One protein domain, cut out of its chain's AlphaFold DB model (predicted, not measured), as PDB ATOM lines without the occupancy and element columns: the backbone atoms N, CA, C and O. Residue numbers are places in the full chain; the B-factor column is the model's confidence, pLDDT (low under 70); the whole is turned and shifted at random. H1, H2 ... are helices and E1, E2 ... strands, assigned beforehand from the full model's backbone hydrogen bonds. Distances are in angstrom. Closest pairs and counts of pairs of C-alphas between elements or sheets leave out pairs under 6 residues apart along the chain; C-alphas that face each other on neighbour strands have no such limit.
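Overview. This is residues 12 to 94 of the 94 residues of an uncharacterized protein of bioreactor metagenome (UniProt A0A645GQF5). A strongly twisted antiparallel sheet, E1-E2-E3, forms one wall; H1 and H2 make an L opposite it, and H3 runs from the sheet's end toward H2. The printed part has 83 residues, with named elements H1, H2, E1, E2, E3, H3 in order, mixed class. It is compact: radius of gyration of the C-alphas 13.6 A, spans 38 by 31 by 18 A.

Arrangement. Look first at the meander, successive antiparallel neighbours: E1, residues 50 to 58, E2, 61 to 70, and E3, 73 to 82. Within hydrogen-bond range are N 54 and O 65, 2.8 A, in hairpin E1-E2, and N 66 and O 79, 2.9 A, in hairpin E2-E3. H2, residues 28 to 40, is on the sheet; its closest C-alphas to E1 are Leu 39 and Ala 51, 5.7 A. H3, residues 83 to 92, stands up from the sheet at 52 degrees. H2 and H3 are close but not clearly touching; C-alphas 31 and 90 are closest, 7.0 A. H1, residues 12 to 25, only grazes the sheet. Every O i to N i+4 pair is within range in H3, 8 of 10 in H1, 7 of 9 in H2.

Along the chain. Find C-alpha 12 at (173.330, 162.480, 165.998), where H1 begins, 20.1 A long. E2, 27.0 A, bends by 52 degrees at residue 66. H3 ends at C-alpha 92, (173.086, 137.987, 160.759).

Size, cuts and confidence. The printed part has no cut and no long link. Residues 12 to 27, 91 and 93 to 94 have pLDDT under 70.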
ATOM      1  N   MET A  12     173.418 163.887 165.599       55.47
ATOM      2  CA  MET A  12     173.330 162.480 165.998       55.47
ATOM      3  C   MET A  12     173.182 161.547 164.783       55.47
ATOM      4  O   MET A  12     173.792 160.480 164.732       55.47
ATOM      5  N   PHE A  13     172.453 161.988 163.754       60.75
ATOM      6  CA  PHE A  13     172.322 161.284 162.476       60.75
ATOM      7  C   PHE A  13     173.647 161.243 161.710       60.75
ATOM      8  O   PHE A  13     174.014 160.196 161.179       60.75
ATOM      9  N   LYS A  14     174.413 162.344 161.691       61.66
ATOM     10  CA  LYS A  14     175.760 162.335 161.091       61.66
ATOM     11  C   LYS A  14     176.679 161.337 161.795       61.66
ATOM     12  O   LYS A  14     177.473 160.687 161.121       61.66
ATOM     13  N   GLY A  15     176.566 161.211 163.118       60.91
ATOM     14  CA  GLY A  15     177.296 160.217 163.904       60.91
ATOM     15  C   GLY A  15     176.910 158.784 163.536       60.91
ATOM     16  O   GLY A  15     177.778 157.993 163.181       60.91
ATOM     17  N   MET A  16     175.611 158.473 163.524       62.19
ATOM     18  CA  MET A  16     175.122 157.136 163.169       62.19
ATOM     19  C   MET A  16     175.505 156.736 161.741       62.19
ATOM     20  O   MET A  16     176.083 155.671 161.550       62.19
ATOM     21  N   ILE A  17     175.265 157.591 160.740       63.59
ATOM     22  CA  ILE A  17     175.629 157.287 159.346       63.59
ATOM     23  C   ILE A  17     177.135 157.053 159.197       63.59
ATOM     24  O   ILE A  17     177.545 156.134 158.488       63.59
ATOM     25  N   LYS A  18     177.974 157.833 159.885       64.94
ATOM     26  CA  LYS A  18     179.430 157.634 159.859       64.94
ATOM     27  C   LYS A  18     179.870 156.305 160.470       64.94
ATOM     28  O   LYS A  18     180.892 155.790 160.032       64.94
ATOM     29  N   SER A  19     179.119 155.752 161.420       63.31
ATOM     30  CA  SER A  19     179.386 154.428 161.994       63.31
ATOM     31  C   SER A  19     178.825 153.291 161.136       63.31
ATOM     32  O   SER A  19     179.463 152.248 161.013       63.31
ATOM     33  N   PHE A  20     177.676 153.494 160.483       64.31
ATOM     34  CA  PHE A  20     177.057 152.487 159.614       64.31
ATOM     35  C   PHE A  20     177.768 152.334 158.271       64.31
ATOM     36  O   PHE A  20     177.960 151.212 157.810       64.31
ATOM     37  N   ILE A  21     178.184 153.437 157.642       64.50
ATOM     38  CA  ILE A  21     178.819 153.407 156.317       64.50
ATOM     39  C   ILE A  21     180.025 152.449 156.275       64.50
ATOM     40  O   ILE A  21     180.092 151.666 155.335       64.50
ATOM     41  N   PRO A  22     180.966 152.453 157.237       63.31
ATOM     42  CA  PRO A  22     182.082 151.508 157.251       63.31
ATOM     43  C   PRO A  22     181.648 150.044 157.385       63.31
ATOM     44  O   PRO A  22     182.175 149.201 156.665       63.31
ATOM     45  N   MET A  23     180.674 149.745 158.255       63.53
ATOM     46  CA  MET A  23     180.170 148.376 158.461       63.53
ATOM     47  C   MET A  23     179.459 147.840 157.214       63.53
ATOM     48  O   MET A  23     179.608 146.675 156.859       63.53
ATOM     49  N   ILE A  24     178.721 148.710 156.524       64.06
ATOM     50  CA  ILE A  24     177.966 148.387 155.311       64.06
ATOM     51  C   ILE A  24     178.898 148.303 154.097       64.06
ATOM     52  O   ILE A  24     178.753 147.399 153.282       64.06
ATOM     53  N   LYS A  25     179.904 149.184 153.981       66.44
ATOM     54  CA  LYS A  25     180.828 149.233 152.832       66.44
ATOM     55  C   LYS A  25     181.555 147.916 152.568       66.44
ATOM     56  O   LYS A  25     181.788 147.602 151.408       66.44
ATOM     57  N   GLY A  26     181.895 147.161 153.613       67.19
ATOM     58  CA  GLY A  26     182.532 145.846 153.474       67.19
ATOM     59  C   GLY A  26     181.586 144.720 153.043       67.19
ATOM     60  O   GLY A  26     182.069 143.687 152.604       67.19
ATOM     61  N   LYS A  27     180.265 144.921 153.151       68.88
ATOM     62  CA  LYS A  27     179.228 143.914 152.873       68.88
ATOM     63  C   LYS A  27     178.238 144.331 151.773       68.88
ATOM     64  O   LYS A  27     177.315 143.582 151.489       68.88
ATOM     65  N   ILE A  28     178.401 145.495 151.127       72.50
ATOM     66  CA  ILE A  28     177.432 146.067 150.160       72.50
ATOM     67  C   ILE A  28     176.931 145.053 149.123       72.50
ATOM     68  O   ILE A  28     175.734 144.996 148.865       72.50
ATOM     69  N   SER A  29     177.818 144.212 148.586       74.50
ATOM     70  CA  SER A  29     177.476 143.184 147.594       74.50
ATOM     71  C   SER A  29     176.477 142.139 148.095       74.50
ATOM     72  O   SER A  29     175.776 141.533 147.292       74.50
ATOM     73  N   GLU A  30     176.411 141.926 149.404       73.94
ATOM     74  CA  GLU A  30     175.522 140.975 150.075       73.94
ATOM     75  C   GLU A  30     174.268 141.681 150.626       73.94
ATOM     76  O   GLU A  30     173.170 141.121 150.631       73.94
ATOM     77  N   ILE A  31     174.405 142.960 150.997       73.94
ATOM     78  CA  ILE A  31     173.316 143.831 151.464       73.94
ATOM     79  C   ILE A  31     172.351 144.180 150.324       73.94
ATOM     80  O   ILE A  31     171.132 144.096 150.495       73.94
ATOM     81  N   ASP A  32     172.878 144.561 149.160       78.50
ATOM     82  CA  ASP A  32     172.081 145.043 148.030       78.50
ATOM     83  C   ASP A  32     171.062 144.000 147.528       78.50
ATOM     84  O   ASP A  32     169.885 144.344 147.365       78.50
ATOM     85  N   PRO A  33     171.423 142.717 147.323       80.62
ATOM     86  CA  PRO A  33     170.455 141.685 146.957       80.62
ATOM     87  C   PRO A  33     169.390 141.463 148.031       80.62
ATOM     88  O   PRO A  33     168.216 141.302 147.694       80.62
ATOM     89  N   PHE A  34     169.766 141.485 149.314       81.19
ATOM     90  CA  PHE A  34     168.821 141.310 150.415       81.19
ATOM     91  C   PHE A  34     167.775 142.427 150.441       81.19
ATOM     92  O   PHE A  34     166.575 142.150 150.482       81.19
ATOM     93  N   VAL A  35     168.214 143.686 150.357       82.69
ATOM     94  CA  VAL A  35     167.319 144.850 150.319       82.69
ATOM     95  C   VAL A  35     166.418 144.804 149.085       82.69
ATOM     96  O   VAL A  35     165.212 145.027 149.193       82.69
ATOM     97  N   ASN A  36     166.962 144.447 147.922       85.69
ATOM     98  CA  ASN A  36     166.171 144.300 146.702       85.69
ATOM     99  C   ASN A  36     165.116 143.192 146.819       85.69
ATOM    100  O   ASN A  36     163.978 143.388 146.394       85.69
ATOM    101  N   ASN A  37     165.461 142.048 147.410       86.38
ATOM    102  CA  ASN A  37     164.517 140.956 147.641       86.38
ATOM    103  C   ASN A  37     163.435 141.351 148.650       86.38
ATOM    104  O   ASN A  37     162.262 141.063 148.423       86.38
ATOM    105  N   LEU A  38     163.808 142.061 149.720       85.81
ATOM    106  CA  LEU A  38     162.858 142.611 150.684       85.81
ATOM    107  C   LEU A  38     161.842 143.524 149.990       85.81
ATOM    108  O   LEU A  38     160.649 143.372 150.224       85.81
ATOM    109  N   LEU A  39     162.297 144.438 149.127       89.38
ATOM    110  CA  LEU A  39     161.427 145.378 148.413       89.38
ATOM    111  C   LEU A  39     160.554 144.698 147.353       89.38
ATOM    112  O   LEU A  39     159.367 144.997 147.270       89.38
ATOM    113  N   LYS A  40     161.106 143.759 146.576       87.88
ATOM    114  CA  LYS A  40     160.343 142.985 145.581       87.88
ATOM    115  C   LYS A  40     159.304 142.057 146.209       87.88
ATOM    116  O   LYS A  40     158.319 141.735 145.558       87.88
ATOM    117  N   GLY A  41     159.533 141.618 147.447       86.69
ATOM    118  CA  GLY A  41     158.598 140.786 148.199       86.69
ATOM    119  C   GLY A  41     157.427 141.553 148.817       86.69
ATOM    120  O   GLY A  41     156.568 140.922 149.427       86.69
ATOM    121  N   GLN A  42     157.383 142.885 148.706       89.00
ATOM    122  CA  GLN A  42     156.265 143.665 149.230       89.00
ATOM    123  C   GLN A  42     155.080 143.645 148.264       89.00
ATOM    124  O   GLN A  42     155.228 143.927 147.076       89.00
ATOM    125  N   GLU A  43     153.892 143.366 148.794       90.50
ATOM    126  CA  GLU A  43     152.646 143.472 148.041       90.50
ATOM    127  C   GLU A  43     152.256 144.948 147.855       90.50
ATOM    128  O   GLU A  43     152.122 145.706 148.827       90.50
ATOM    129  N   LEU A  44     152.080 145.341 146.591       93.12
ATOM    130  CA  LEU A  44     151.607 146.664 146.193       93.12
ATOM    131  C   LEU A  44     150.105 146.615 145.896       93.12
ATOM    132  O   LEU A  44     149.628 145.744 145.171       93.12
ATOM    133  N   LEU A  45     149.369 147.573 146.450       93.94
ATOM    134  CA  LEU A  45     147.938 147.760 146.233       93.94
ATOM    135  C   LEU A  45     147.672 148.581 144.956       93.94
ATOM    136  O   LEU A  45     148.564 149.281 144.468       93.94
ATOM    137  N   PRO A  46     146.442 148.554 144.403       94.38
ATOM    138  CA  PRO A  46     146.086 149.386 143.256       94.38
ATOM    139  C   PRO A  46     146.390 150.871 143.500       94.38
ATOM    140  O   PRO A  46     145.945 151.451 144.489       94.38
ATOM    141  N   GLY A  47     147.137 151.484 142.578       91.62
ATOM    142  CA  GLY A  47     147.599 152.872 142.690       91.62
ATOM    143  C   GLY A  47     148.986 153.036 143.321       91.62
ATOM    144  O   GLY A  47     149.506 154.147 143.338       91.62
ATOM    145  N   GLU A  48     149.615 151.961 143.795       94.62
ATOM    146  CA  GLU A  48     150.998 151.966 144.274       94.62
ATOM    147  C   GLU A  48     151.947 151.538 143.143       94.62
ATOM    148  O   GLU A  48     151.732 150.528 142.475       94.62
ATOM    149  N   THR A  49     153.004 152.311 142.906       94.12
ATOM    150  CA  THR A  49     153.951 152.102 141.800       94.12
ATOM    151  C   THR A  49     155.265 151.467 142.242       94.12
ATOM    152  O   THR A  49     155.951 150.857 141.424       94.12
ATOM    153  N   SER A  50     155.661 151.614 143.511       92.88
ATOM    154  CA  SER A  50     156.907 151.031 144.024       92.88
ATOM    155  C   SER A  50     156.934 150.918 145.548       92.88
ATOM    156  O   SER A  50     156.224 151.640 146.243       92.88
ATOM    157  N   ALA A  51     157.799 150.046 146.071       93.81
ATOM    158  CA  ALA A  51     158.194 150.035 147.477       93.81
ATOM    159  C   ALA A  51     159.621 150.582 147.622       93.81
ATOM    160  O   ALA A  51     160.510 150.209 146.856       93.81
ATOM    161  N   LYS A  52     159.860 151.448 148.612       91.56
ATOM    162  CA  LYS A  52     161.196 151.982 148.931       91.56
ATOM    163  C   LYS A  52     161.405 152.011 150.446       91.56
ATOM    164  O   LYS A  52     160.443 152.098 151.211       91.56
ATOM    165  N   ILE A  53     162.666 151.965 150.877       88.69
ATOM    166  CA  ILE A  53     163.031 152.153 152.285       88.69
ATOM    167  C   ILE A  53     163.225 153.644 152.551       88.69
ATOM    168  O   ILE A  53     163.981 154.316 151.853       88.69
ATOM    169  N   ILE A  54     162.561 154.151 153.581       87.50
ATOM    170  CA  ILE A  54     162.675 155.523 154.058       87.50
ATOM    171  C   ILE A  54     163.317 155.505 155.431       87.50
ATOM    172  O   ILE A  54     162.920 154.753 156.319       87.50
ATOM    173  N   PHE A  55     164.280 156.390 155.626       83.38
ATOM    174  CA  PHE A  55     164.787 156.682 156.950       83.38
ATOM    175  C   PHE A  55     163.878 157.694 157.648       83.38
ATOM    176  O   PHE A  55     163.630 158.780 157.124       83.38
ATOM    177  N   HIS A  56     163.417 157.360 158.847       82.94
ATOM    178  CA  HIS A  56     162.576 158.221 159.664       82.94
ATOM    179  C   HIS A  56     163.170 158.354 161.067       82.94
ATOM    180  O   HIS A  56     163.600 157.374 161.669       82.94
ATOM    181  N   THR A  57     163.217 159.577 161.590       80.31
ATOM    182  CA  THR A  57     163.721 159.852 162.944       80.31
ATOM    183  C   THR A  57     162.547 160.225 163.835       80.31
ATOM    184  O   THR A  57     161.759 161.093 163.473       80.31
ATOM    185  N   THR A  58     162.440 159.561 164.978       79.12
ATOM    186  CA  THR A  58     161.447 159.802 166.026       79.12
ATOM    187  C   THR A  58     162.150 160.285 167.296       79.12
ATOM    188  O   THR A  58     163.379 160.269 167.380       79.12
ATOM    189  N   GLU A  59     161.379 160.697 168.303       80.94
ATOM    190  CA  GLU A  59     161.925 161.046 169.625       80.94
ATOM    191  C   GLU A  59     162.654 159.855 170.274       80.94
ATOM    192  O   GLU A  59     163.696 160.027 170.900       80.94
ATOM    193  N   ASP A  60     162.176 158.635 170.013       76.06
ATOM    194  CA  ASP A  60     162.762 157.381 170.506       76.06
ATOM    195  C   ASP A  60     163.969 156.868 169.691       76.06
ATOM    196  O   ASP A  60     164.513 155.802 169.991       76.06
ATOM    197  N   GLY A  61     164.383 157.577 168.632       77.88
ATOM    198  CA  GLY A  61     165.559 157.237 167.826       77.88
ATOM    199  C   GLY A  61     165.292 157.094 166.326       77.88
ATOM    200  O   GLY A  61     164.464 157.782 165.742       77.88
ATOM    201  N   ALA A  62     166.063 156.234 165.657       81.44
ATOM    202  CA  ALA A  62     166.021 156.072 164.204       81.44
ATOM    203  C   ALA A  62     165.283 154.795 163.777       81.44
ATOM    204  O   ALA A  62     165.530 153.703 164.297       81.44
ATOM    205  N   GLN A  63     164.417 154.928 162.777       86.06
ATOM    206  CA  GLN A  63     163.633 153.847 162.195       86.06
ATOM    207  C   GLN A  63     163.819 153.807 160.678       86.06
ATOM    208  O   GLN A  63     163.974 154.834 160.016       86.06
ATOM    209  N   LEU A  64     163.779 152.602 160.123       87.19
ATOM    210  CA  LEU A  64     163.636 152.365 158.695       87.19
ATOM    211  C   LEU A  64     162.200 151.928 158.429       87.19
ATOM    212  O   LEU A  64     161.690 150.989 159.043       87.19
ATOM    213  N   LEU A  65     161.545 152.629 157.519       90.69
ATOM    214  CA  LEU A  65     160.187 152.347 157.087       90.69
ATOM    215  C   LEU A  65     160.252 151.748 155.691       90.69
ATOM    216  O   LEU A  65     160.876 152.330 154.808       90.69
ATOM    217  N   VAL A  66     159.598 150.615 155.473       91.88
ATOM    218  CA  VAL A  66     159.313 150.156 154.113       91.88
ATOM    219  C   VAL A  66     157.985 150.778 153.728       91.88
ATOM    220  O   VAL A  66     156.974 150.540 154.389       91.88
ATOM    221  N   CYS A  67     157.987 151.613 152.699       94.44
ATOM    222  CA  CYS A  67     156.821 152.381 152.294       94.44
ATOM    223  C   CYS A  67     156.445 152.078 150.851       94.44
ATOM    224  O   CYS A  67     157.324 151.928 150.002       94.44
ATOM    225  N   ALA A  68     155.142 152.047 150.588       95.19
ATOM    226  CA  ALA A  68     154.600 152.085 149.244       95.19
ATOM    227  C   ALA A  68     154.530 153.536 148.763       95.19
ATOM    228  O   ALA A  68     154.181 154.458 149.514       95.19
ATOM    229  N   PHE A  69     154.854 153.716 147.493       95.50
ATOM    230  CA  PHE A  69     154.866 154.992 146.807       95.50
ATOM    231  C   PHE A  69     153.892 154.956 145.644       95.50
ATOM    232  O   PHE A  69     153.818 153.958 144.933       95.50
ATOM    233  N   CYS A  70     153.211 156.074 145.426       94.19
ATOM    234  CA  CYS A  70     152.660 156.419 144.127       94.19
ATOM    235  C   CYS A  70     153.543 157.531 143.567       94.19
ATOM    236  O   CYS A  70     153.653 158.600 144.171       94.19
ATOM    237  N   GLU A  71     154.238 157.226 142.472       88.62
ATOM    238  CA  GLU A  71     155.293 158.073 141.907       88.62
ATOM    239  C   GLU A  71     156.380 158.373 142.964       88.62
ATOM    240  O   GLU A  71     157.144 157.477 143.337       88.62
ATOM    241  N   ASP A  72     156.409 159.597 143.494       87.12
ATOM    242  CA  ASP A  72     157.346 160.048 144.532       87.12
ATOM    243  C   ASP A  72     156.671 160.422 145.858       87.12
ATOM    244  O   ASP A  72     157.319 160.911 146.784       87.12
ATOM    245  N   THR A  73     155.375 160.136 145.992       90.06
ATOM    246  CA  THR A  73     154.632 160.381 147.228       90.06
ATOM    247  C   THR A  73     154.494 159.097 148.031       90.06
ATOM    248  O   THR A  73     154.057 158.068 147.517       90.06
ATOM    249  N   VAL A  74     154.829 159.169 149.319       90.94
ATOM    250  CA  VAL A  74     154.556 158.092 150.274       90.94
ATOM    251  C   VAL A  74     153.052 158.003 150.484       90.94
ATOM    252  O   VAL A  74     152.453 158.930 151.022       90.94
ATOM    253  N   VAL A  75     152.452 156.885 150.090       94.31
ATOM    254  CA  VAL A  75     151.003 156.674 150.234       94.31
ATOM    255  C   VAL A  75     150.665 155.733 151.383       94.31
ATOM    256  O   VAL A  75     149.597 155.848 151.978       94.31
ATOM    257  N   ARG A  76     151.586 154.831 151.745       93.56
ATOM    258  CA  ARG A  76     151.370 153.871 152.831       93.56
ATOM    259  C   ARG A  76     152.680 153.388 153.431       93.56
ATOM    260  O   ARG A  76     153.645 153.118 152.721       93.56
ATOM    261  N   VAL A  77     152.690 153.212 154.747       94.12
ATOM    262  CA  VAL A  77     153.757 152.483 155.438       94.12
ATOM    263  C   VAL A  77     153.405 150.998 155.423       94.12
ATOM    264  O   VAL A  77     152.358 150.615 155.941       94.12
ATOM    265  N   ILE A  78     154.263 150.177 154.820       93.62
ATOM    266  CA  ILE A  78     154.100 148.722 154.736       93.62
ATOM    267  C   ILE A  78     154.643 148.066 156.007       93.62
ATOM    268  O   ILE A  78     153.948 147.287 156.652       93.62
ATOM    269  N   SER A  79     155.868 148.420 156.404       90.31
ATOM    270  CA  SER A  79     156.487 147.918 157.630       90.31
ATOM    271  C   SER A  79     157.368 148.970 158.300       90.31
ATOM    272  O   SER A  79     157.796 149.950 157.684       90.31
ATOM    273  N   LYS A  80     157.632 148.764 159.593       89.31
ATOM    274  CA  LYS A  80     158.509 149.612 160.400       89.31
ATOM    275  C   LYS A  80     159.534 148.741 161.103       89.31
ATOM    276  O   LYS A  80     159.171 147.766 161.755       89.31
ATOM    277  N   HIS A  81     160.795 149.130 161.010       84.94
ATOM    278  CA  HIS A  81     161.895 148.453 161.672       84.94
ATOM    279  C   HIS A  81     162.728 149.482 162.431       84.94
ATOM    280  O   HIS A  81     163.071 150.535 161.888       84.94
ATOM    281  N   LYS A  82     163.090 149.191 163.684       83.56
ATOM    282  CA  LYS A  82     164.148 149.962 164.343       83.56
ATOM    283  C   LYS A  82     165.431 149.779 163.543       83.56
ATOM    284  O   LYS A  82     165.725 148.669 163.096       83.56
ATOM    285  N   LEU A  83     166.190 150.857 163.358       78.12
ATOM    286  CA  LEU A  83     167.414 150.810 162.561       78.12
ATOM    287  C   LEU A  83     168.403 149.769 163.106       78.12
ATOM    288  O   LEU A  83     168.991 149.028 162.326       78.12
ATOM    289  N   SER A  84     168.547 149.688 164.434       75.38
ATOM    290  CA  SER A  84     169.390 148.692 165.105       75.38
ATOM    291  C   SER A  84     169.017 147.271 164.699       75.38
ATOM    292  O   SER A  84     169.868 146.515 164.246       75.38
ATOM    293  N   ASP A  85     167.735 146.936 164.804       80.62
ATOM    294  CA  ASP A  85     167.238 145.576 164.604       80.62
ATOM    295  C   ASP A  85     167.307 145.200 163.126       80.62
ATOM    296  O   ASP A  85     167.618 144.063 162.782       80.62
ATOM    297  N   PHE A  86     167.049 146.163 162.238       79.69
ATOM    298  CA  PHE A  86     167.214 145.967 160.805       79.69
ATOM    299  C   PHE A  86     168.666 145.650 160.460       79.69
ATOM    300  O   PHE A  86     168.918 144.670 159.772       79.69
ATOM    301  N   ILE A  87     169.619 146.440 160.963       75.56
ATOM    302  CA  ILE A  87     171.039 146.243 160.664       75.56
ATOM    303  C   ILE A  87     171.559 144.943 161.274       75.56
ATOM    304  O   ILE A  87     172.286 144.230 160.592       75.56
ATOM    305  N   LEU A  88     171.165 144.598 162.501       75.00
ATOM    306  CA  LEU A  88     171.524 143.313 163.108       75.00
ATOM    307  C   LEU A  88     171.000 142.143 162.273       75.00
ATOM    308  O   LEU A  88     171.786 141.296 161.875       75.00
ATOM    309  N   ASN A  89     169.720 142.161 161.885       74.94
ATOM    310  CA  ASN A  89     169.164 141.143 160.988       74.94
ATOM    311  C   ASN A  89     169.902 141.067 159.650       74.94
ATOM    312  O   ASN A  89     169.988 140.002 159.047       74.94
ATOM    313  N   LEU A  90     170.380 142.204 159.157       73.88
ATOM    314  CA  LEU A  90     171.081 142.283 157.891       73.88
ATOM    315  C   LEU A  90     172.505 141.729 158.018       73.88
ATOM    316  O   LEU A  90     172.966 141.042 157.121       73.88
ATOM    317  N   ILE A  91     173.173 141.960 159.149       68.69
ATOM    318  CA  ILE A  91     174.471 141.360 159.471       68.69
ATOM    319  C   ILE A  91     174.337 139.852 159.698       68.69
ATOM    320  O   ILE A  91     175.184 139.121 159.202       68.69
ATOM    321  N   ASP A  92     173.300 139.398 160.406       71.50
ATOM    322  CA  ASP A  92     173.086 137.987 160.759       71.50
ATOM    323  C   ASP A  92     172.663 137.123 159.563       71.50
ATOM    324  O   ASP A  92     172.885 135.914 159.552       71.50
ATOM    325  N   LYS A  93     172.020 137.727 158.555       65.81
ATOM    326  CA  LYS A  93     171.600 137.043 157.320       65.81
ATOM    327  C   LYS A  93     172.657 137.062 156.210       65.81
ATOM    328  O   LYS A  93     172.377 136.526 155.136       65.81
ATOM    329  N   ILE A  94     173.813 137.681 156.465       57.19
ATOM    330  CA  ILE A  94     174.991 137.734 155.587       57.19
ATOM    331  C   ILE A  94     176.128 136.941 156.221       57.19
ATOM    332  O   ILE A  94     176.364 135.806 155.762       57.19
TER     333      ILE A  94